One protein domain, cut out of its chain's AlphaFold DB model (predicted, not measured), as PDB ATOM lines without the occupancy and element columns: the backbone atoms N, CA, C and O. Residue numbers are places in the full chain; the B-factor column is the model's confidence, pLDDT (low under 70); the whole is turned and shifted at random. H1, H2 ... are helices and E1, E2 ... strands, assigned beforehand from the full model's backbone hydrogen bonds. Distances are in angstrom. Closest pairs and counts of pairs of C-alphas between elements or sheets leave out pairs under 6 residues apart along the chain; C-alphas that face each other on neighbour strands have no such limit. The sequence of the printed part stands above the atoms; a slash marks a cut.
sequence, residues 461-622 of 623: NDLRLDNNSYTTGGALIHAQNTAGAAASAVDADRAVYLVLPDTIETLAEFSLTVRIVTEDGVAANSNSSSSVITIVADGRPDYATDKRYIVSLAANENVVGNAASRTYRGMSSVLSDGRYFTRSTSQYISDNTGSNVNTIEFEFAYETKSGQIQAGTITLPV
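What this domain is: This is residues 461 to 622 of the 623 residues of an uncharacterized protein of Desulfatitalea sp (UniProt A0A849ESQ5). Two strongly twisted sheets stand partly face to face as a sandwich, with E1, E2, E9, E6 and E8 in one and E3, E4, E5, E10 and E11 in the other. The turn of the hairpin E10 and E11 lies at one end of the longest axis, and the unnamed stretch 467 to 493 reaches to the other, on the same end as the short E7 and H2. The printed part has 162 residues with eleven named strands and two named helices, in the order E1 E2 H1 E3 E4 E5 E6 E7 H2 E8 E9 E10 E11, and is mostly strand. The first sheet runs E1 E2 E9 E6 E8 and is mixed; the second is branched, its neighbour pairs antiparallel. The whole is compact, with a radius of gyration of the C-alphas of 16.5 A and spans of 52 by 39 by 23 A.

How they stand to each other: E1, residues 464 to 466, and E2, residues 494 to 500, form an antiparallel hairpin, with N 466 and O 497 3.0 A apart, within hydrogen-bond range. E9, residues 578 to 589, is antiparallel to E2, with N 498 and O 583 at 2.8 A. E6, residues 546 to 551, is antiparallel to E9, with N 548 and O 580 at 2.8 A. E8, residues 567 to 569, is parallel to E6, with N 568 and O 549 at 2.8 A. In the branched sheet, E3, residues 507 to 519, has E4, residues 522 to 525, and E5, residues 532 to 537, on one side and E10, residues 599 to 608, on the other side. N 519 and O 522 of the hairpin E3 and E4 are 3.0 A apart, N 512 and O 533 of E3 and E5 2.9 A, and N 513 and O 603 of E3 and E10 2.7 A. E11, residues 613 to 621, forms a hairpin with E10, with N 602 and O 618 at 2.8 A. Between the sheets, the closest C-alphas of E1 and E11, those of Leu 465 and Leu 620, are 6.5 A apart. H1, residues 502 to 506, only grazes both sheets; its one O i to N i+4 pair is out of range, but 2 of 2 O i to N i+3 pairs are within range. E7, residues 558 to 560, pairs with no named strand and meets H2, residues 562 to 565, only through their link.

Where its parts are: E1 begins at C-alpha 464 (-16.411, 3.802, 36.963). E2 is 18.5 A long, E3 31.2 A, E9 23.9 A, E10 26.9 A and E11 25.0 A, ending at C-alpha 621 (-19.845, 0.472, 30.879). E3 bends by 56 degrees at residue 516 and E9 by 94 degrees at residue 586.

The domain as a whole: The C-alphas of Ala 485 and Gly 611 are the two farthest apart, 52.4 A. The printed part has no cut, and the link E1 to E2, 27 residues, is long. The mean pLDDT of the printed part is 87.5, and residues 526 to 531, 562 to 567 and 570 to 574 are under 70.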
ATOM      1  N   ASN A 461     -22.241  10.227  38.619       94.31
ATOM      2  CA  ASN A 461     -21.655   9.984  37.300       94.31
ATOM      3  C   ASN A 461     -20.127   9.879  37.319       94.31
ATOM      4  O   ASN A 461     -19.541   9.630  36.267       94.31
ATOM      5  N   ASP A 462     -19.474  10.065  38.466       92.81
ATOM      6  CA  ASP A 462     -18.020   9.919  38.599       92.81
ATOM      7  C   ASP A 462     -17.606   8.469  38.886       92.81
ATOM      8  O   ASP A 462     -16.431   8.129  38.778       92.81
ATOM      9  N   LEU A 463     -18.574   7.587  39.161       94.19
ATOM     10  CA  LEU A 463     -18.338   6.154  39.297       94.19
ATOM     11  C   LEU A 463     -17.837   5.545  37.985       94.19
ATOM     12  O   LEU A 463     -18.303   5.887  36.892       94.19
ATOM     13  N   ARG A 464     -16.913   4.594  38.092       93.25
ATOM     14  CA  ARG A 464     -16.411   3.802  36.963       93.25
ATOM     15  C   ARG A 464     -16.474   2.318  37.294       93.25
ATOM     16  O   ARG A 464     -16.412   1.946  38.463       93.25
ATOM     17  N   LEU A 465     -16.592   1.489  36.262       92.88
ATOM     18  CA  LEU A 465     -16.385   0.049  36.358       92.88
ATOM     19  C   LEU A 465     -15.127  -0.304  35.597       92.88
ATOM     20  O   LEU A 465     -14.980   0.123  34.460       92.88
ATOM     21  N   ASP A 466     -14.266  -1.092  36.211       91.19
ATOM     22  CA  ASP A 466     -12.994  -1.479  35.625       91.19
ATOM     23  C   ASP A 466     -12.754  -2.959  35.918       91.19
ATOM     24  O   ASP A 466     -12.906  -3.409  37.061       91.19
ATOM     25  N   ASN A 467     -12.459  -3.735  34.878       90.06
ATOM     26  CA  ASN A 467     -12.190  -5.170  35.000       90.06
ATOM     27  C   ASN A 467     -10.687  -5.475  35.154       90.06
ATOM     28  O   ASN A 467     -10.287  -6.635  35.299       90.06
ATOM     29  N   ASN A 468      -9.844  -4.441  35.139       87.69
ATOM     30  CA  ASN A 468      -8.406  -4.512  35.311       87.69
ATOM     31  C   ASN A 468      -7.754  -5.493  34.308       87.69
ATOM     32  O   ASN A 468      -6.884  -6.299  34.667       87.69
ATOM     33  N   SER A 469      -8.229  -5.491  33.056       88.06
ATOM     34  CA  SER A 469      -7.821  -6.373  31.948       88.06
ATOM     35  C   SER A 469      -6.518  -5.965  31.258       88.06
ATOM     36  O   SER A 469      -5.959  -6.777  30.515       88.06
ATOM     37  N   TYR A 470      -5.974  -4.777  31.557       89.88
ATOM     38  CA  TYR A 470      -4.920  -4.094  30.787       89.88
ATOM     39  C   TYR A 470      -5.354  -3.656  29.377       89.88
ATOM     40  O   TYR A 470      -4.526  -3.167  28.594       89.88
ATOM     41  N   THR A 471      -6.632  -3.823  29.046       89.56
ATOM     42  CA  THR A 471      -7.253  -3.322  27.827       89.56
ATOM     43  C   THR A 471      -8.323  -2.297  28.184       89.56
ATOM     44  O   THR A 471      -8.704  -2.161  29.338       89.56
ATOM     45  N   THR A 472      -8.722  -1.485  27.211       90.06
ATOM     46  CA  THR A 472      -9.952  -0.709  27.308       90.06
ATOM     47  C   THR A 472     -10.588  -0.607  25.930       90.06
ATOM     48  O   THR A 472      -9.905  -0.402  24.917       90.06
ATOM     49  N   GLY A 473     -11.899  -0.835  25.853       88.88
ATOM     50  CA  GLY A 473     -12.595  -0.982  24.574       88.88
ATOM     51  C   GLY A 473     -12.025  -2.103  23.691       88.88
ATOM     52  O   GLY A 473     -12.107  -2.007  22.464       88.88
ATOM     53  N   GLY A 474     -11.426  -3.138  24.296       87.62
ATOM     54  CA  GLY A 474     -10.838  -4.285  23.599       87.62
ATOM     55  C   GLY A 474      -9.428  -4.049  23.038       87.62
ATOM     56  O   GLY A 474      -8.895  -4.905  22.329       87.62
ATOM     57  N   ALA A 475      -8.811  -2.896  23.314       90.50
ATOM     58  CA  ALA A 475      -7.459  -2.550  22.871       90.50
ATOM     59  C   ALA A 475      -6.511  -2.374  24.062       90.50
ATOM     60  O   ALA A 475      -6.926  -1.919  25.118       90.50
ATOM     61  N   LEU A 476      -5.224  -2.695  23.892       91.19
ATOM     62  CA  LEU A 476      -4.211  -2.490  24.936       91.19
ATOM     63  C   LEU A 476      -4.152  -1.023  25.379       91.19
ATOM     64  O   LEU A 476      -4.007  -0.134  24.541       91.19
ATOM     65  N   ILE A 477      -4.172  -0.805  26.695       90.12
ATOM     66  CA  ILE A 477      -3.949   0.508  27.319       90.12
ATOM     67  C   ILE A 477      -2.512   0.967  27.043       90.12
ATOM     68  O   ILE A 477      -2.280   2.071  26.556       90.12
ATOM     69  N   HIS A 478      -1.548   0.072  27.291       90.62
ATOM     70  CA  HIS A 478      -0.123   0.285  27.039       90.62
ATOM     71  C   HIS A 478       0.407  -0.803  26.108       90.62
ATOM     72  O   HIS A 478       0.398  -1.988  26.446       90.62
ATOM     73  N   ALA A 479       0.876  -0.411  24.921       92.62
ATOM     74  CA  ALA A 479       1.390  -1.347  23.917       92.62
ATOM     75  C   ALA A 479       2.795  -1.883  24.247       92.62
ATOM     76  O   ALA A 479       3.202  -2.920  23.719       92.62
ATOM     77  N   GLN A 480       3.544  -1.173  25.090       94.06
ATOM     78  CA  GLN A 480       4.899  -1.513  25.508       94.06
ATOM     79  C   GLN A 480       5.060  -1.236  27.000       94.06
ATOM     80  O   GLN A 480       4.421  -0.335  27.537       94.06
ATOM     81  N   ASN A 481       5.912  -2.025  27.645       93.31
ATOM     82  CA  ASN A 481       6.375  -1.769  29.002       93.31
ATOM     83  C   ASN A 481       7.498  -0.714  29.003       93.31
ATOM     84  O   ASN A 481       7.964  -0.303  27.936       93.31
ATOM     85  N   THR A 482       7.985  -0.331  30.179       94.06
ATOM     86  CA  THR A 482       9.036   0.701  30.334       94.06
ATOM     87  C   THR A 482      10.399   0.285  29.738       94.06
ATOM     88  O   THR A 482      11.274   1.106  29.500       94.06
ATOM     89  N   ALA A 483      10.602  -0.996  29.388       94.19
ATOM     90  CA  ALA A 483      11.767  -1.458  28.615       94.19
ATOM     91  C   ALA A 483      11.570  -1.388  27.086       94.19
ATOM     92  O   ALA A 483      12.434  -1.841  26.329       94.19
ATOM     93  N   GLY A 484      10.420  -0.903  26.609       94.31
ATOM     94  CA  GLY A 484      10.034  -0.932  25.197       94.31
ATOM     95  C   GLY A 484       9.626  -2.322  24.687       94.31
ATOM     96  O   GLY A 484       9.455  -2.517  23.480       94.31
ATOM     97  N   ALA A 485       9.469  -3.312  25.572       96.12
ATOM     98  CA  ALA A 485       9.024  -4.647  25.194       96.12
ATOM     99  C   ALA A 485       7.505  -4.661  24.992       96.12
ATOM    100  O   ALA A 485       6.750  -4.221  25.858       96.12
ATOM    101  N   ALA A 486       7.054  -5.200  23.856       95.81
ATOM    102  CA  ALA A 486       5.634  -5.259  23.519       95.81
ATOM    103  C   ALA A 486       4.825  -6.043  24.567       95.81
ATOM    104  O   ALA A 486       5.195  -7.161  24.935       95.81
ATOM    105  N   ALA A 487       3.710  -5.462  25.006       92.50
ATOM    106  CA  ALA A 487       2.730  -6.125  25.855       92.50
ATOM    107  C   ALA A 487       1.835  -7.054  25.018       92.50
ATOM    108  O   ALA A 487       1.600  -6.819  23.833       92.50
ATOM    109  N   SER A 488       1.327  -8.124  25.633       89.69
ATOM    110  CA  SER A 488       0.522  -9.146  24.948       89.69
ATOM    111  C   SER A 488      -0.762  -9.515  25.693       89.69
ATOM    112  O   SER A 488      -1.261 -10.628  25.525       89.69
ATOM    113  N   ALA A 489      -1.262  -8.632  26.566       89.38
ATOM    114  CA  ALA A 489      -2.573  -8.840  27.172       89.38
ATOM    115  C   ALA A 489      -3.667  -8.851  26.098       89.38
ATOM    116  O   ALA A 489      -3.542  -8.225  25.044       89.38
ATOM    117  N   VAL A 490      -4.719  -9.608  26.372       88.56
ATOM    118  CA  VAL A 490      -5.909  -9.711  25.532       88.56
ATOM    119  C   VAL A 490      -7.114  -9.393  26.395       88.56
ATOM    120  O   VAL A 490      -7.118  -9.735  27.580       88.56
ATOM    121  N   ASP A 491      -8.109  -8.762  25.782       89.12
ATOM    122  CA  ASP A 491      -9.411  -8.554  26.402       89.12
ATOM    123  C   ASP A 491     -10.019  -9.916  26.757       89.12
ATOM    124  O   ASP A 491     -10.042 -10.846  25.939       89.12
ATOM    125  N   ALA A 492     -10.400 -10.059  28.018       87.50
ATOM    126  CA  ALA A 492     -10.900 -11.290  28.600       87.50
ATOM    127  C   ALA A 492     -11.704 -10.965  29.855       87.50
ATOM    128  O   ALA A 492     -11.403  -9.998  30.557       87.50
ATOM    129  N   ASP A 493     -12.667 -11.824  30.183       90.25
ATOM    130  CA  ASP A 493     -13.511 -11.614  31.353       90.25
ATOM    131  C   ASP A 493     -12.683 -11.611  32.637       90.25
ATOM    132  O   ASP A 493     -11.938 -12.554  32.944       90.25
ATOM    133  N   ARG A 494     -12.826 -10.531  33.407       90.00
ATOM    134  CA  ARG A 494     -12.138 -10.331  34.681       90.00
ATOM    135  C   ARG A 494     -13.051  -9.733  35.733       90.00
ATOM    136  O   ARG A 494     -14.116  -9.206  35.426       90.00
ATOM    137  N   ALA A 495     -12.617  -9.838  36.988       90.12
ATOM    138  CA  ALA A 495     -13.326  -9.280  38.130       90.12
ATOM    139  C   ALA A 495     -13.556  -7.777  37.942       90.12
ATOM    140  O   ALA A 495     -12.594  -7.020  37.849       90.12
ATOM    141  N   VAL A 496     -14.820  -7.359  37.943       90.56
ATOM    142  CA  VAL A 496     -15.200  -5.956  37.773       90.56
ATOM    143  C   VAL A 496     -15.273  -5.258  39.127       90.56
ATOM    144  O   VAL A 496     -16.020  -5.669  40.028       90.56
ATOM    145  N   TYR A 497     -14.546  -4.156  39.257       91.38
ATOM    146  CA  TYR A 497     -14.542  -3.294  40.431       91.38
ATOM    147  C   TYR A 497     -15.212  -1.958  40.123       91.38
ATOM    148  O   TYR A 497     -15.000  -1.363  39.071       91.38
ATOM    149  N   LEU A 498     -16.004  -1.474  41.074       92.88
ATOM    150  CA  LEU A 498     -16.392  -0.075  41.162       92.88
ATOM    151  C   LEU A 498     -15.183   0.733  41.616       92.88
ATOM    152  O   LEU A 498     -14.589   0.415  42.648       92.88
ATOM    153  N   VAL A 499     -14.876   1.788  40.874       93.12
ATOM    154  CA  VAL A 499     -13.944   2.843  41.271       93.12
ATOM    155  C   VAL A 499     -14.760   4.074  41.624       93.12
ATOM    156  O   VAL A 499     -15.629   4.502  40.858       93.12
ATOM    157  N   LEU A 500     -14.509   4.599  42.815       93.00
ATOM    158  CA  LEU A 500     -15.311   5.622  43.471       93.00
ATOM    159  C   LEU A 500     -14.444   6.866  43.729       93.00
ATOM    160  O   LEU A 500     -13.271   6.719  44.090       93.00
ATOM    161  N   PRO A 501     -14.999   8.079  43.561       90.62
ATOM    162  CA  PRO A 501     -14.288   9.316  43.857       90.62
ATOM    163  C   PRO A 501     -14.149   9.526  45.370       90.62
ATOM    164  O   PRO A 501     -14.968   9.041  46.147       90.62
ATOM    165  N   ASP A 502     -13.182  10.342  45.785       88.88
ATOM    166  CA  ASP A 502     -13.016  10.736  47.192       88.88
ATOM    167  C   ASP A 502     -14.228  11.500  47.757       88.88
ATOM    168  O   ASP A 502     -14.496  11.464  48.957       88.88
ATOM    169  N   THR A 503     -15.052  12.102  46.893       92.06
ATOM    170  CA  THR A 503     -16.273  12.815  47.296       92.06
ATOM    171  C   THR A 503     -17.313  11.921  47.974       92.06
ATOM    172  O   THR A 503     -18.233  12.456  48.596       92.06
ATOM    173  N   ILE A 504     -17.173  10.585  47.955       93.38
ATOM    174  CA  ILE A 504     -18.008   9.699  48.786       93.38
ATOM    175  C   ILE A 504     -17.863   9.999  50.285       93.38
ATOM    176  O   ILE A 504     -18.802   9.776  51.041       93.38
ATOM    177  N   GLU A 505     -16.734  10.569  50.720       90.06
ATOM    178  CA  GLU A 505     -16.496  10.962  52.117       90.06
ATOM    179  C   GLU A 505     -17.435  12.092  52.588       90.06
ATOM    180  O   GLU A 505     -17.579  12.332  53.788       90.06
ATOM    181  N   THR A 506     -18.111  12.778  51.659       92.06
ATOM    182  CA  THR A 506     -19.121  13.814  51.947       92.06
ATOM    183  C   THR A 506     -20.519  13.245  52.225       92.06
ATOM    184  O   THR A 506     -21.438  13.984  52.599       92.06
ATOM    185  N   LEU A 507     -20.696  11.931  52.062       94.81
ATOM    186  CA  LEU A 507     -21.969  11.238  52.223       94.81
ATOM    187  C   LEU A 507     -22.148  10.717  53.654       94.81
ATOM    188  O   LEU A 507     -21.181  10.389  54.337       94.81
ATOM    189  N   ALA A 508     -23.398  10.681  54.110       95.88
ATOM    190  CA  ALA A 508     -23.830   9.983  55.316       95.88
ATOM    191  C   ALA A 508     -24.102   8.504  55.006       95.88
ATOM    192  O   ALA A 508     -23.630   7.628  55.721       95.88
ATOM    193  N   GLU A 509     -24.787   8.238  53.894       97.31
ATOM    194  CA  GLU A 509     -25.174   6.900  53.443       97.31
ATOM    195  C   GLU A 509     -25.013   6.800  51.926       97.31
ATOM    196  O   GLU A 509     -25.327   7.746  51.201       97.31
ATOM    197  N   PHE A 510     -24.560   5.653  51.417       97.75
ATOM    198  CA  PHE A 510     -24.548   5.376  49.981       97.75
ATOM    199  C   PHE A 510     -24.609   3.875  49.707       97.75
ATOM    200  O   PHE A 510     -23.749   3.110  50.148       97.75
ATOM    201  N   SER A 511     -25.602   3.455  48.924       95.81
ATOM    202  CA  SER A 511     -25.766   2.073  48.482       95.81
ATOM    203  C   SER A 511     -26.085   1.972  46.991       95.81
ATOM    204  O   SER A 511     -26.721   2.847  46.395       95.81
ATOM    205  N   LEU A 512     -25.640   0.866  46.399       94.69
ATOM    206  CA  LEU A 512     -25.911   0.473  45.021       94.69
ATOM    207  C   LEU A 512     -26.543  -0.914  45.010       94.69
ATOM    208  O   LEU A 512     -26.082  -1.815  45.696       94.69
ATOM    209  N   THR A 513     -27.564  -1.127  44.196       92.25
ATOM    210  CA  THR A 513     -28.192  -2.432  43.984       92.25
ATOM    211  C   THR A 513     -28.060  -2.802  42.519       92.25
ATOM    212  O   THR A 513     -28.586  -2.101  41.657       92.25
ATOM    213  N   VAL A 514     -27.379  -3.910  42.222       90.81
ATOM    214  CA  VAL A 514     -27.268  -4.420  40.846       90.81
ATOM    215  C   VAL A 514     -28.661  -4.804  40.334       90.81
ATOM    216  O   VAL A 514     -29.404  -5.514  41.017       90.81
ATOM    217  N   ARG A 515     -29.028  -4.309  39.148       88.69
ATOM    218  CA  ARG A 515     -30.321  -4.572  38.492       88.69
ATOM    219  C   ARG A 515     -30.157  -5.468  37.272       88.69
ATOM    220  O   ARG A 515     -30.769  -6.536  37.192       88.69
ATOM    221  N   ILE A 516     -29.339  -5.017  36.326       90.75
ATOM    222  CA  ILE A 516     -29.146  -5.663  35.030       90.75
ATOM    223  C   ILE A 516     -27.651  -5.761  34.774       90.75
ATOM    224  O   ILE A 516     -26.933  -4.771  34.891       90.75
ATOM    225  N   VAL A 517     -27.203  -6.951  34.399       91.62
ATOM    226  CA  VAL A 517     -25.863  -7.170  33.857       91.62
ATOM    227  C   VAL A 517     -26.039  -7.497  32.380       91.62
ATOM    228  O   VAL A 517     -26.786  -8.413  32.034       91.62
ATOM    229  N   THR A 518     -25.410  -6.712  31.512       93.12
ATOM    230  CA  THR A 518     -25.335  -6.991  30.076       93.12
ATOM    231  C   THR A 518     -23.953  -7.541  29.789       93.12
ATOM    232  O   THR A 518     -22.973  -6.844  30.039       93.12
ATOM    233  N   GLU A 519     -23.893  -8.765  29.278       91.69
ATOM    234  CA  GLU A 519     -22.663  -9.463  28.901       91.69
ATOM    235  C   GLU A 519     -22.795  -9.899  27.439       91.69
ATOM    236  O   GLU A 519     -23.800 -10.508  27.058       91.69
ATOM    237  N   ASP A 520     -21.842  -9.507  26.593       89.00
ATOM    238  CA  ASP A 520     -21.841  -9.760  25.147       89.00
ATOM    239  C   ASP A 520     -23.168  -9.384  24.451       89.00
ATOM    240  O   ASP A 520     -23.672 -10.063  23.552       89.00
ATOM    241  N   GLY A 521     -23.775  -8.272  24.882       88.25
ATOM    242  CA  GLY A 521     -25.056  -7.782  24.365       88.25
ATOM    243  C   GLY A 521     -26.295  -8.543  24.852       88.25
ATOM    244  O   GLY A 521     -27.412  -8.198  24.455       88.25
ATOM    245  N   VAL A 522     -26.135  -9.539  25.725       89.25
ATOM    246  CA  VAL A 522     -27.238 -10.257  26.367       89.25
ATOM    247  C   VAL A 522     -27.480  -9.676  27.756       89.25
ATOM    248  O   VAL A 522     -26.681  -9.840  28.671       89.25
ATOM    249  N   ALA A 523     -28.618  -9.004  27.923       87.69
ATOM    250  CA  ALA A 523     -29.046  -8.492  29.219       87.69
ATOM    251  C   ALA A 523     -29.688  -9.604  30.059       87.69
ATOM    252  O   ALA A 523     -30.690 -10.207  29.660       87.69
ATOM    253  N   ALA A 524     -29.143  -9.834  31.250       83.38
ATOM    254  CA  ALA A 524     -29.728 -10.690  32.266       83.38
ATOM    255  C   ALA A 524     -30.140  -9.849  33.478       83.38
ATOM    256  O   ALA A 524     -29.347  -9.088  34.037       83.38
ATOM    257  N   ASN A 525     -31.385 -10.023  33.927       76.00
ATOM    258  CA  ASN A 525     -31.760  -9.580  35.267       76.00
ATOM    259  C   ASN A 525     -30.923 -10.378  36.269       76.00
ATOM    260  O   ASN A 525     -30.841 -11.607  36.153       76.00
ATOM    261  N   SER A 526     -30.336  -9.712  37.262       64.56
ATOM    262  CA  SER A 526     -29.613 -10.409  38.325       64.56
ATOM    263  C   SER A 526     -30.619 -11.175  39.202       64.56
ATOM    264  O   SER A 526     -31.130 -10.667  40.199       64.56
ATOM    265  N   ASN A 527     -30.966 -12.400  38.800       51.38
ATOM    266  CA  ASN A 527     -31.989 -13.234  39.447       51.38
ATOM    267  C   ASN A 527     -31.503 -13.897  40.753       51.38
ATOM    268  O   ASN A 527     -32.268 -14.599  41.415       51.38
ATOM    269  N   SER A 528     -30.246 -13.685  41.142       48.44
ATOM    270  CA  SER A 528     -29.723 -13.991  42.472       48.44
ATOM    271  C   SER A 528     -29.879 -12.752  43.352       48.44
ATOM    272  O   SER A 528     -29.117 -11.810  43.178       48.44
ATOM    273  N   SER A 529     -30.881 -12.742  44.237       45.34
ATOM    274  CA  SER A 529     -31.059 -11.812  45.367       45.34
ATOM    275  C   SER A 529     -30.251 -10.507  45.265       45.34
ATOM    276  O   SER A 529     -29.138 -10.471  45.775       45.34
ATOM    277  N   SER A 530     -30.797  -9.488  44.589       53.59
ATOM    278  CA  SER A 530     -30.350  -8.078  44.574       53.59
ATOM    279  C   SER A 530     -29.227  -7.771  45.579       53.59
ATOM    280  O   SER A 530     -29.505  -7.461  46.741       53.59
ATOM    281  N   SER A 531     -27.965  -7.923  45.164       69.50
ATOM    282  CA  SER A 531     -26.826  -7.673  46.046       69.50
ATOM    283  C   SER A 531     -26.731  -6.170  46.268       69.50
ATOM    284  O   SER A 531     -26.305  -5.434  45.375       69.50
ATOM    285  N   VAL A 532     -27.186  -5.720  47.436       85.69
ATOM    286  CA  VAL A 532     -26.961  -4.354  47.896       85.69
ATOM    287  C   VAL A 532     -25.480  -4.238  48.232       85.69
ATOM    288  O   VAL A 532     -24.966  -4.924  49.112       85.69
ATOM    289  N   ILE A 533     -24.790  -3.393  47.487       91.31
ATOM    290  CA  ILE A 533     -23.417  -2.988  47.708       91.31
ATOM    291  C   ILE A 533     -23.476  -1.705  48.534       91.31
ATOM    292  O   ILE A 533     -23.740  -0.625  48.005       91.31
ATOM    293  N   THR A 534     -23.242  -1.822  49.837       93.81
ATOM    294  CA  THR A 534     -23.026  -0.655  50.697       93.81
ATOM    295  C   THR A 534     -21.654  -0.063  50.392       93.81
ATOM    296  O   THR A 534     -20.663  -0.803  50.329       93.81
ATOM    297  N   ILE A 535     -21.625   1.250  50.159       96.06
ATOM    298  CA  ILE A 535     -20.429   2.045  49.858       96.06
ATOM    299  C   ILE A 535     -20.062   2.928  51.050       96.06
ATOM    300  O   ILE A 535     -18.899   2.957  51.435       96.06
ATOM    301  N   VAL A 536     -21.046   3.615  51.635       96.19
ATOM    302  CA  VAL A 536     -20.900   4.478  52.818       96.19
ATOM    303  C   VAL A 536     -22.012   4.130  53.800       96.19
ATOM    304  O   VAL A 536     -23.155   3.975  53.368       96.19
ATOM    305  N   ALA A 537     -21.666   4.019  55.079       94.56
ATOM    306  CA  ALA A 537     -22.593   3.847  56.193       94.56
ATOM    307  C   ALA A 537     -22.119   4.682  57.391       94.56
ATOM    308  O   ALA A 537     -20.913   4.769  57.645       94.56
ATOM    309  N   ASP A 538     -23.044   5.315  58.113       92.50
ATOM    310  CA  ASP A 538     -22.752   6.154  59.285       92.50
ATOM    311  C   ASP A 538     -21.683   7.240  59.012       92.50
ATOM    312  O   ASP A 538     -20.823   7.558  59.841       92.50
ATOM    313  N   GLY A 539     -21.704   7.818  57.806       90.69
ATOM    314  CA  GLY A 539     -20.796   8.886  57.387       90.69
ATOM    315  C   GLY A 539     -19.359   8.457  57.093       90.69
ATOM    316  O   GLY A 539     -18.479   9.328  57.008       90.69
ATOM    317  N   ARG A 540     -19.110   7.147  56.957       90.50
ATOM    318  CA  ARG A 540     -17.792   6.553  56.683       90.50
ATOM    319  C   ARG A 540     -17.863   5.519  55.549       90.50
ATOM    320  O   ARG A 540     -18.881   4.838  55.421       90.50
ATOM    321  N   PRO A 541     -16.806   5.363  54.728       91.19
ATOM    322  CA  PRO A 541     -16.731   4.270  53.760       91.19
ATOM    323  C   PRO A 541     -16.902   2.894  54.429       91.19
ATOM    324  O   PRO A 541     -16.363   2.653  55.509       91.19
ATOM    325  N   ASP A 542     -17.654   1.994  53.787       92.94
ATOM    326  CA  ASP A 542     -17.857   0.611  54.242       92.94
ATOM    327  C   ASP A 542     -16.523  -0.147  54.334       92.94
ATOM    328  O   ASP A 542     -15.623   0.071  53.526       92.94
ATOM    329  N   TYR A 543     -16.418  -1.101  55.264       85.31
ATOM    330  CA  TYR A 543     -15.175  -1.837  55.550       85.31
ATOM    331  C   TYR A 543     -14.577  -2.586  54.353       85.31
ATOM    332  O   TYR A 543     -13.414  -2.971  54.404       85.31
ATOM    333  N   ALA A 544     -15.374  -2.874  53.326       86.38
ATOM    334  CA  ALA A 544     -14.902  -3.539  52.121       86.38
ATOM    335  C   ALA A 544     -14.997  -2.637  50.874       86.38
ATOM    336  O   ALA A 544     -14.979  -3.138  49.743       86.38
ATOM    337  N   THR A 545     -15.093  -1.323  51.102       90.44
ATOM    338  CA  THR A 545     -14.778  -0.240  50.166       90.44
ATOM    339  C   THR A 545     -13.412   0.334  50.557       90.44
ATOM    340  O   THR A 545     -13.307   1.247  51.372       90.44
ATOM    341  N   ASP A 546     -12.347  -0.223  49.984       84.38
ATOM    342  CA  ASP A 546     -10.973   0.120  50.364       84.38
ATOM    343  C   ASP A 546     -10.411   1.230  49.475       84.38
ATOM    344  O   ASP A 546     -10.534   1.159  48.245       84.38
ATOM    345  N   LYS A 547      -9.691   2.189  50.069       85.06
ATOM    346  CA  LYS A 547      -8.837   3.118  49.316       85.06
ATOM    347  C   LYS A 547      -7.566   2.379  48.885       85.06
ATOM    348  O   LYS A 547      -6.867   1.799  49.716       85.06
ATOM    349  N   ARG A 548      -7.292   2.350  47.581       84.94
ATOM    350  CA  ARG A 548      -6.177   1.608  46.975       84.94
ATOM    351  C   ARG A 548      -5.414   2.465  45.989       84.94
ATOM    352  O   ARG A 548      -5.974   3.380  45.388       84.94
ATOM    353  N   TYR A 549      -4.146   2.120  45.809       84.00
ATOM    354  CA  TYR A 549      -3.316   2.704  44.768       84.00
ATOM    355  C   TYR A 549      -3.715   2.123  43.415       84.00
ATOM    356  O   TYR A 549      -3.726   0.905  43.235       84.00
ATOM    357  N   ILE A 550      -4.051   2.991  42.472       85.56
ATOM    358  CA  ILE A 550      -4.312   2.642  41.081       85.56
ATOM    359  C   ILE A 550      -3.160   3.208  40.266       85.56
ATOM    360  O   ILE A 550      -2.882   4.402  40.345       85.56
ATOM    361  N   VAL A 551      -2.488   2.343  39.504       86.75
ATOM    362  CA  VAL A 551      -1.391   2.739  38.613       86.75
ATOM    363  C   VAL A 551      -1.595   2.096  37.246       86.75
ATOM    364  O   VAL A 551      -1.827   0.884  37.133       86.75
ATOM    365  N   SER A 552      -1.509   2.911  36.198       88.50
ATOM    366  CA  SER A 552      -1.677   2.455  34.819       88.50
ATOM    367  C   SER A 552      -0.337   1.970  34.257       88.50
ATOM    368  O   SER A 552       0.592   2.759  34.073       88.50
ATOM    369  N   LEU A 553      -0.234   0.659  34.005       88.25
ATOM    370  CA  LEU A 553       0.992  -0.029  33.580       88.25
ATOM    371  C   LEU A 553       0.711  -1.050  32.471       88.25
ATOM    372  O   LEU A 553      -0.411  -1.539  32.326       88.25
ATOM    373  N   ALA A 554       1.747  -1.423  31.719       90.88
ATOM    374  CA  ALA A 554       1.679  -2.538  30.781       90.88
ATOM    375  C   ALA A 554       1.541  -3.888  31.508       90.88
ATOM    376  O   ALA A 554       2.077  -4.092  32.595       90.88
ATOM    377  N   ALA A 555       0.869  -4.858  30.881       89.56
ATOM    378  CA  ALA A 555       0.601  -6.170  31.488       89.56
ATOM    379  C   ALA A 555       1.854  -7.000  31.819       89.56
ATOM    380  O   ALA A 555       1.800  -7.922  32.631       89.56
ATOM    381  N   ASN A 556       2.968  -6.701  31.154       91.62
ATOM    382  CA  ASN A 556       4.279  -7.315  31.342       91.62
ATOM    383  C   ASN A 556       5.254  -6.408  32.120       91.62
ATOM    384  O   ASN A 556       6.462  -6.639  32.065       91.62
ATOM    385  N   GLU A 557       4.752  -5.380  32.810       91.44
ATOM    386  CA  GLU A 557       5.536  -4.563  33.735       91.44
ATOM    387  C   GLU A 557       5.757  -5.328  35.049       91.44
ATOM    388  O   GLU A 557       4.817  -5.850  35.660       91.44
ATOM    389  N   ASN A 558       7.006  -5.410  35.500       90.44
ATOM    390  CA  ASN A 558       7.316  -5.933  36.824       90.44
ATOM    391  C   ASN A 558       7.053  -4.850  37.880       90.44
ATOM    392  O   ASN A 558       7.436  -3.705  37.687       90.44
ATOM    393  N   VAL A 559       6.431  -5.190  39.009       87.19
ATOM    394  CA  VAL A 559       6.093  -4.206  40.054       87.19
ATOM    395  C   VAL A 559       6.739  -4.600  41.372       87.19
ATOM    396  O   VAL A 559       6.599  -5.742  41.812       87.19
ATOM    397  N   VAL A 560       7.432  -3.651  41.999       85.94
ATOM    398  CA  VAL A 560       8.157  -3.823  43.267       85.94
ATOM    399  C   VAL A 560       7.801  -2.698  44.248       85.94
ATOM    400  O   VAL A 560       7.552  -1.579  43.820       85.94
ATOM    401  N   GLY A 561       7.769  -2.985  45.555       77.81
ATOM    402  CA  GLY A 561       7.484  -1.987  46.601       77.81
ATOM    403  C   GLY A 561       6.683  -2.534  47.788       77.81
ATOM    404  O   GLY A 561       6.192  -3.667  47.742       77.81
ATOM    405  N   ASN A 562       6.566  -1.746  48.862       68.25
ATOM    406  CA  ASN A 562       5.868  -2.132  50.099       68.25
ATOM    407  C   ASN A 562       4.336  -2.052  49.930       68.25
ATOM    408  O   ASN A 562       3.584  -2.910  50.402       68.25
ATOM    409  N   ALA A 563       3.876  -1.095  49.119       63.66
ATOM    410  CA  ALA A 563       2.474  -0.911  48.758       63.66
ATOM    411  C   ALA A 563       1.902  -1.977  47.798       63.66
ATOM    412  O   ALA A 563       0.688  -2.019  47.598       63.66
ATOM    413  N   ALA A 564       2.717  -2.889  47.245       59.88
ATOM    414  CA  ALA A 564       2.315  -3.812  46.172       59.88
ATOM    415  C   ALA A 564       1.116  -4.729  46.507       59.88
ATOM    416  O   ALA A 564       0.457  -5.242  45.600       59.88
ATOM    417  N   SER A 565       0.816  -4.941  47.794       57.94
ATOM    418  CA  SER A 565      -0.365  -5.697  48.244       57.94
ATOM    419  C   SER A 565      -1.676  -4.893  48.206       57.94
ATOM    420  O   SER A 565      -2.751  -5.491  48.150       57.94
ATOM    421  N   ARG A 566      -1.599  -3.554  48.200       66.06
ATOM    422  CA  ARG A 566      -2.728  -2.603  48.174       66.06
ATOM    423  C   ARG A 566      -2.879  -1.875  46.829       66.06
ATOM    424  O   ARG A 566      -3.660  -0.930  46.734       66.06
ATOM    425  N   THR A 567      -2.170  -2.319  45.792       68.56
ATOM    426  CA  THR A 567      -2.180  -1.710  44.454       68.56
ATOM    427  C   THR A 567      -3.013  -2.528  43.462       68.56
ATOM    428  O   THR A 567      -2.825  -3.741  43.340       68.56
ATOM    429  N   TYR A 568      -3.888  -1.871  42.696       71.81
ATOM    430  CA  TYR A 568      -4.488  -2.433  41.480       71.81
ATOM    431  C   TYR A 568      -3.663  -2.056  40.242       71.81
ATOM    432  O   TYR A 568      -3.169  -0.936  40.124       71.81
ATOM    433  N   ARG A 569      -3.484  -3.029  39.337       71.62
ATOM    434  CA  ARG A 569      -2.561  -2.965  38.191       71.62
ATOM    435  C   ARG A 569      -3.286  -3.277  36.894       71.62
ATOM    436  O   ARG A 569      -3.731  -4.413  36.742       71.62
ATOM    437  N   GLY A 570      -3.274  -2.347  35.945       62.31
ATOM    438  CA  GLY A 570      -3.900  -2.557  34.636       62.31
ATOM    439  C   GLY A 570      -5.302  -1.980  34.499       62.31
ATOM    440  O   GLY A 570      -6.055  -2.460  33.655       62.31
ATOM    441  N   MET A 571      -5.629  -0.977  35.315       68.62
ATOM    442  CA  MET A 571      -6.867  -0.210  35.199       68.62
ATOM    443  C   MET A 571      -6.802   0.733  33.996       68.62
ATOM    444  O   MET A 571      -5.715   1.166  33.588       68.62
ATOM    445  N   SER A 572      -7.970   1.018  33.426       60.91
ATOM    446  CA  SER A 572      -8.177   1.755  32.182       60.91
ATOM    447  C   SER A 572      -7.396   3.075  32.133       60.91
ATOM    448  O   SER A 572      -7.300   3.796  33.126       60.91
ATOM    449  N   SER A 573      -6.894   3.449  30.945       57.91
ATOM    450  CA  SER A 573      -6.147   4.704  30.699       57.91
ATOM    451  C   SER A 573      -6.905   5.977  31.088       57.91
ATOM    452  O   SER A 573      -6.321   7.057  31.088       57.91
ATOM    453  N   VAL A 574      -8.217   5.889  31.336       62.28
ATOM    454  CA  VAL A 574      -9.023   7.043  31.761       62.28
ATOM    455  C   VAL A 574      -8.753   7.444  33.213       62.28
ATOM    456  O   VAL A 574      -9.077   8.572  33.581       62.28
ATOM    457  N   LEU A 575      -8.186   6.551  34.030       77.56
ATOM    458  CA  LEU A 575      -7.776   6.858  35.396       77.56
ATOM    459  C   LEU A 575      -6.289   7.221  35.407       77.56
ATOM    460  O   LEU A 575      -5.448   6.478  34.902       77.56
ATOM    461  N   SER A 576      -5.970   8.381  35.977       82.19
ATOM    462  CA  SER A 576      -4.592   8.745  36.297       82.19
ATOM    463  C   SER A 576      -4.077   7.908  37.465       82.19
ATOM    464  O   SER A 576      -4.868   7.410  38.267       82.19
ATOM    465  N   ASP A 577      -2.755   7.809  37.594       86.88
ATOM    466  CA  ASP A 577      -2.147   7.251  38.800       86.88
ATOM    467  C   ASP A 577      -2.649   8.022  40.030       86.88
ATOM    468  O   ASP A 577      -2.675   9.256  40.035       86.88
ATOM    469  N   GLY A 578      -3.087   7.305  41.061       84.19
ATOM    470  CA  GLY A 578      -3.660   7.940  42.242       84.19
ATOM    471  C   GLY A 578      -4.245   6.958  43.242       84.19
ATOM    472  O   GLY A 578      -4.172   5.737  43.083       84.19
ATOM    473  N   ARG A 579      -4.846   7.506  44.298       84.12
ATOM    474  CA  ARG A 579      -5.580   6.743  45.309       84.12
ATOM    475  C   ARG A 579      -7.072   6.880  45.066       84.12
ATOM    476  O   ARG A 579      -7.580   7.989  44.974       84.12
ATOM    477  N   TYR A 580      -7.764   5.751  45.010       87.38
ATOM    478  CA  TYR A 580      -9.203   5.714  44.772       87.38
ATOM    479  C   TYR A 580      -9.864   4.680  45.668       87.38
ATOM    480  O   TYR A 580      -9.267   3.653  46.001       87.38
ATOM    481  N   PHE A 581     -11.120   4.923  46.030       90.44
ATOM    482  CA  PHE A 581     -11.936   3.919  46.695       90.44
ATOM    483  C   PHE A 581     -12.377   2.859  45.690       90.44
ATOM    484  O   PHE A 581     -12.795   3.171  44.574       90.44
ATOM    485  N   THR A 582     -12.287   1.592  46.083       91.00
ATOM    486  CA  THR A 582     -12.601   0.458  45.213       91.00
ATOM    487  C   THR A 582     -13.524  -0.531  45.897       91.00
ATOM    488  O   THR A 582     -13.404  -0.796  47.094       91.00
ATOM    489  N   ARG A 583     -14.448  -1.109  45.128       91.56
ATOM    490  CA  ARG A 583     -15.446  -2.050  45.642       91.56
ATOM    491  C   ARG A 583     -15.748  -3.132  44.614       91.56
ATOM    492  O   ARG A 583     -16.084  -2.832  43.477       91.56
ATOM    493  N   SER A 584     -15.639  -4.403  44.994       88.75
ATOM    494  CA  SER A 584     -15.971  -5.505  44.078       88.75
ATOM    495  C   SER A 584     -17.464  -5.520  43.753       88.75
ATOM    496  O   SER A 584     -18.298  -5.424  44.654       88.75
ATOM    497  N   THR A 585     -17.804  -5.712  42.479       88.69
ATOM    498  CA  THR A 585     -19.191  -5.962  42.040       88.69
ATOM    499  C   THR A 585     -19.556  -7.448  42.039       88.69
ATOM    500  O   THR A 585     -20.707  -7.810  41.796       88.69
ATOM    501  N   SER A 586     -18.576  -8.324  42.296       87.12
ATOM    502  CA  SER A 586     -18.679  -9.784  42.137       87.12
ATOM    503  C   SER A 586     -19.053 -10.252  40.721       87.12
ATOM    504  O   SER A 586     -19.461 -11.399  40.556       87.12
ATOM    505  N   GLN A 587     -18.903  -9.394  39.704       88.56
ATOM    506  CA  GLN A 587     -19.074  -9.755  38.295       88.56
ATOM    507  C   GLN A 587     -17.728 -10.086  37.641       88.56
ATOM    508  O   GLN A 587     -16.688  -9.581  38.070       88.56
ATOM    509  N   TYR A 588     -17.764 -10.920  36.602       91.25
ATOM    510  CA  TYR A 588     -16.616 -11.260  35.761       91.25
ATOM    511  C   TYR A 588     -16.985 -10.974  34.304       91.25
ATOM    512  O   TYR A 588     -17.761 -11.732  33.738       91.25
ATOM    513  N   ILE A 589     -16.519  -9.853  33.745       91.56
ATOM    514  CA  ILE A 589     -16.957  -9.351  32.428       91.56
ATOM    515  C   ILE A 589     -15.767  -8.698  31.704       91.56
ATOM    516  O   ILE A 589     -14.910  -8.083  32.346       91.56
ATOM    517  N   SER A 590     -15.691  -8.853  30.383       92.94
ATOM    518  CA  SER A 590     -14.727  -8.189  29.487       92.94
ATOM    519  C   SER A 590     -15.078  -6.719  29.221       92.94
ATOM    520  O   SER A 590     -16.100  -6.205  29.685       92.94
ATOM    521  N   ASP A 591     -14.206  -6.017  28.496       92.25
ATOM    522  CA  ASP A 591     -14.385  -4.599  28.189       92.25
ATOM    523  C   ASP A 591     -15.670  -4.357  27.385       92.25
ATOM    524  O   ASP A 591     -16.083  -5.148  26.532       92.25
ATOM    525  N   ASN A 592     -16.293  -3.199  27.582       93.50
ATOM    526  CA  ASN A 592     -17.356  -2.743  26.701       93.50
ATOM    527  C   ASN A 592     -16.780  -2.269  25.363       93.50
ATOM    528  O   ASN A 592     -16.089  -1.250  25.293       93.50
ATOM    529  N   THR A 593     -17.140  -2.944  24.273       91.38
ATOM    530  CA  THR A 593     -16.683  -2.613  22.917       91.38
ATOM    531  C   THR A 593     -17.851  -2.248  21.998       91.38
ATOM    532  O   THR A 593     -19.025  -2.380  22.339       91.38
ATOM    533  N   GLY A 594     -17.543  -1.784  20.783       85.31
ATOM    534  CA  GLY A 594     -18.574  -1.512  19.774       85.31
ATOM    535  C   GLY A 594     -19.295  -2.768  19.259       85.31
ATOM    536  O   GLY A 594     -20.383  -2.647  18.700       85.31
ATOM    537  N   SER A 595     -18.696  -3.955  19.417       84.50
ATOM    538  CA  SER A 595     -19.261  -5.245  18.987       84.50
ATOM    539  C   SER A 595     -19.822  -6.084  20.134       84.50
ATOM    540  O   SER A 595     -20.781  -6.817  19.906       84.50
ATOM    541  N   ASN A 596     -19.269  -5.943  21.341       88.50
ATOM    542  CA  ASN A 596     -19.677  -6.657  22.548       88.50
ATOM    543  C   ASN A 596     -20.053  -5.625  23.615       88.50
ATOM    544  O   ASN A 596     -19.188  -4.927  24.142       88.50
ATOM    545  N   VAL A 597     -21.354  -5.487  23.882       94.00
ATOM    546  CA  VAL A 597     -21.859  -4.524  24.867       94.00
ATOM    547  C   VAL A 597     -21.804  -5.161  26.249       94.00
ATOM    548  O   VAL A 597     -22.529  -6.122  26.500       94.00
ATOM    549  N   ASN A 598     -20.981  -4.585  27.124       94.19
ATOM    550  CA  ASN A 598     -20.713  -5.054  28.479       94.19
ATOM    551  C   ASN A 598     -20.989  -3.924  29.483       94.19
ATOM    552  O   ASN A 598     -20.232  -2.958  29.592       94.19
ATOM    553  N   THR A 599     -22.111  -3.988  30.198       95.31
ATOM    554  CA  THR A 599     -22.547  -2.913  31.108       95.31
ATOM    555  C   THR A 599     -23.202  -3.468  32.365       95.31
ATOM    556  O   THR A 599     -23.783  -4.553  32.351       95.31
ATOM    557  N   ILE A 600     -23.157  -2.702  33.457       93.62
ATOM    558  CA  ILE A 600     -23.917  -3.002  34.673       93.62
ATOM    559  C   ILE A 600     -24.817  -1.811  34.997       93.62
ATOM    560  O   ILE A 600     -24.362  -0.670  35.098       93.62
ATOM    561  N   GLU A 601     -26.109  -2.079  35.157       94.19
ATOM    562  CA  GLU A 601     -27.088  -1.126  35.664       94.19
ATOM    563  C   GLU A 601     -27.251  -1.288  37.176       94.19
ATOM    564  O   GLU A 601     -27.539  -2.382  37.677       94.19
ATOM    565  N   PHE A 602     -27.118  -0.175  37.891       94.25
ATOM    566  CA  PHE A 602     -27.346  -0.070  39.322       94.25
ATOM    567  C   PHE A 602     -28.564   0.804  39.599       94.25
ATOM    568  O   PHE A 602     -28.734   1.860  38.994       94.25
ATOM    569  N   GLU A 603     -29.376   0.407  40.570       95.12
ATOM    570  CA  GLU A 603     -30.210   1.337  41.325       95.12
ATOM    571  C   GLU A 603     -29.379   1.894  42.481       95.12
ATOM    572  O   GLU A 603     -28.715   1.133  43.178       95.12
ATOM    573  N   PHE A 604     -29.396   3.205  42.688       96.12
ATOM    574  CA  PHE A 604     -28.613   3.860  43.727       96.12
ATOM    575  C   PHE A 604     -29.499   4.648  44.684       96.12
ATOM    576  O   PHE A 604     -30.543   5.174  44.290       96.12
ATOM    577  N   ALA A 605     -29.034   4.778  45.922       96.94
ATOM    578  CA  ALA A 605     -29.559   5.717  46.902       96.94
ATOM    579  C   ALA A 605     -28.409   6.246  47.763       96.94
ATOM    580  O   ALA A 605     -27.610   5.454  48.269       96.94
ATOM    581  N   TYR A 606     -28.327   7.565  47.929       97.44
ATOM    582  CA  TYR A 606     -27.376   8.203  48.834       97.44
ATOM    583  C   TYR A 606     -28.000   9.360  49.610       97.44
ATOM    584  O   TYR A 606     -28.948   9.999  49.149       97.44
ATOM    585  N   GLU A 607     -27.414   9.638  50.769       97.31
ATOM    586  CA  GLU A 607     -27.696  10.786  51.621       97.31
ATOM    587  C   GLU A 607     -26.395  11.556  51.869       97.31
ATOM    588  O   GLU A 607     -25.377  10.963  52.217       97.31
ATOM    589  N   THR A 608     -26.395  12.875  51.678       94.50
ATOM    590  CA  THR A 608     -25.248  13.728  52.031       94.50
ATOM    591  C   THR A 608     -25.176  13.944  53.543       94.50
ATOM    592  O   THR A 608     -26.192  13.890  54.228       94.50
ATOM    593  N   LYS A 609     -24.010  14.319  54.085       91.44
ATOM    594  CA  LYS A 609     -23.889  14.718  55.509       91.44
ATOM    595  C   LYS A 609     -24.771  15.913  55.908       91.44
ATOM    596  O   LYS A 609     -25.008  16.140  57.088       91.44
ATOM    597  N   SER A 610     -25.272  16.669  54.930       90.56
ATOM    598  CA  SER A 610     -26.247  17.751  55.117       90.56
ATOM    599  C   SER A 610     -27.716  17.302  55.028       90.56
ATOM    600  O   SER A 610     -28.607  18.148  55.104       90.56
ATOM    601  N   GLY A 611     -27.982  16.001  54.863       92.38
ATOM    602  CA  GLY A 611     -29.323  15.406  54.823       92.38
ATOM    603  C   GLY A 611     -30.016  15.452  53.456       92.38
ATOM    604  O   GLY A 611     -31.238  15.308  53.378       92.38
ATOM    605  N   GLN A 612     -29.288  15.701  52.361       93.75
ATOM    606  CA  GLN A 612     -29.867  15.655  51.013       93.75
ATOM    607  C   GLN A 612     -29.894  14.220  50.502       93.75
ATOM    608  O   GLN A 612     -28.849  13.586  50.395       93.75
ATOM    609  N   ILE A 613     -31.079  13.740  50.127       95.94
ATOM    610  CA  ILE A 613     -31.282  12.372  49.646       95.94
ATOM    611  C   ILE A 613     -31.486  12.378  48.132       95.94
ATOM    612  O   ILE A 613     -32.317  13.130  47.613       95.94
ATOM    613  N   GLN A 614     -30.781  11.495  47.427       96.38
ATOM    614  CA  GLN A 614     -30.978  11.254  46.003       96.38
ATOM    615  C   GLN A 614     -31.001   9.753  45.714       96.38
ATOM    616  O   GLN A 614     -30.218   8.982  46.263       96.38
ATOM    617  N   ALA A 615     -31.897   9.342  44.822       96.44
ATOM    618  CA  ALA A 615     -32.007   7.967  44.361       96.44
ATOM    619  C   ALA A 615     -32.333   7.930  42.868       96.44
ATOM    620  O   ALA A 615     -32.903   8.879  42.321       96.44
ATOM    621  N   GLY A 616     -31.979   6.837  42.204       96.12
ATOM    622  CA  GLY A 616     -32.206   6.674  40.774       96.12
ATOM    623  C   GLY A 616     -31.534   5.429  40.224       96.12
ATOM    624  O   GLY A 616     -31.221   4.502  40.966       96.12
ATOM    625  N   THR A 617     -31.302   5.414  38.915       95.69
ATOM    626  CA  THR A 617     -30.538   4.360  38.247       95.69
ATOM    627  C   THR A 617     -29.369   4.946  37.469       95.69
ATOM    628  O   THR A 617     -29.420   6.089  37.010       95.69
ATOM    629  N   ILE A 618     -28.305   4.162  37.332       96.69
ATOM    630  CA  ILE A 618     -27.139   4.484  36.512       96.69
ATOM    631  C   ILE A 618     -26.655   3.221  35.804       96.69
ATOM    632  O   ILE A 618     -26.543   2.162  36.417       96.69
ATOM    633  N   THR A 619     -26.361   3.332  34.512       95.94
ATOM    634  CA  THR A 619     -25.757   2.256  33.722       95.94
ATOM    635  C   THR A 619     -24.315   2.626  33.433       95.94
ATOM    636  O   THR A 619     -24.055   3.655  32.807       95.94
ATOM    637  N   LEU A 620     -23.383   1.795  33.886       95.25
ATOM    638  CA  LEU A 620     -21.953   2.011  33.706       95.25
ATOM    639  C   LEU A 620     -21.394   0.980  32.712       95.25
ATOM    640  O   LEU A 620     -21.699  -0.210  32.846       95.25
ATOM    641  N   PRO A 621     -20.603   1.401  31.709       94.75
ATOM    642  CA  PRO A 621     -19.845   0.472  30.879       94.75
ATOM    643  C   PRO A 621     -18.666  -0.108  31.663       94.75
ATOM    644  O   PRO A 621     -18.073   0.597  32.478       94.75
ATOM    645  N   VAL A 622     -18.330  -1.372  31.401       92.75
ATOM    646  CA  VAL A 622     -17.099  -1.998  31.909       92.75
ATOM    647  C   VAL A 622     -15.917  -1.484  31.083       92.75
ATOM    648  O   VAL A 622     -15.973  -1.534  29.851       92.75
TER     649      VAL A 622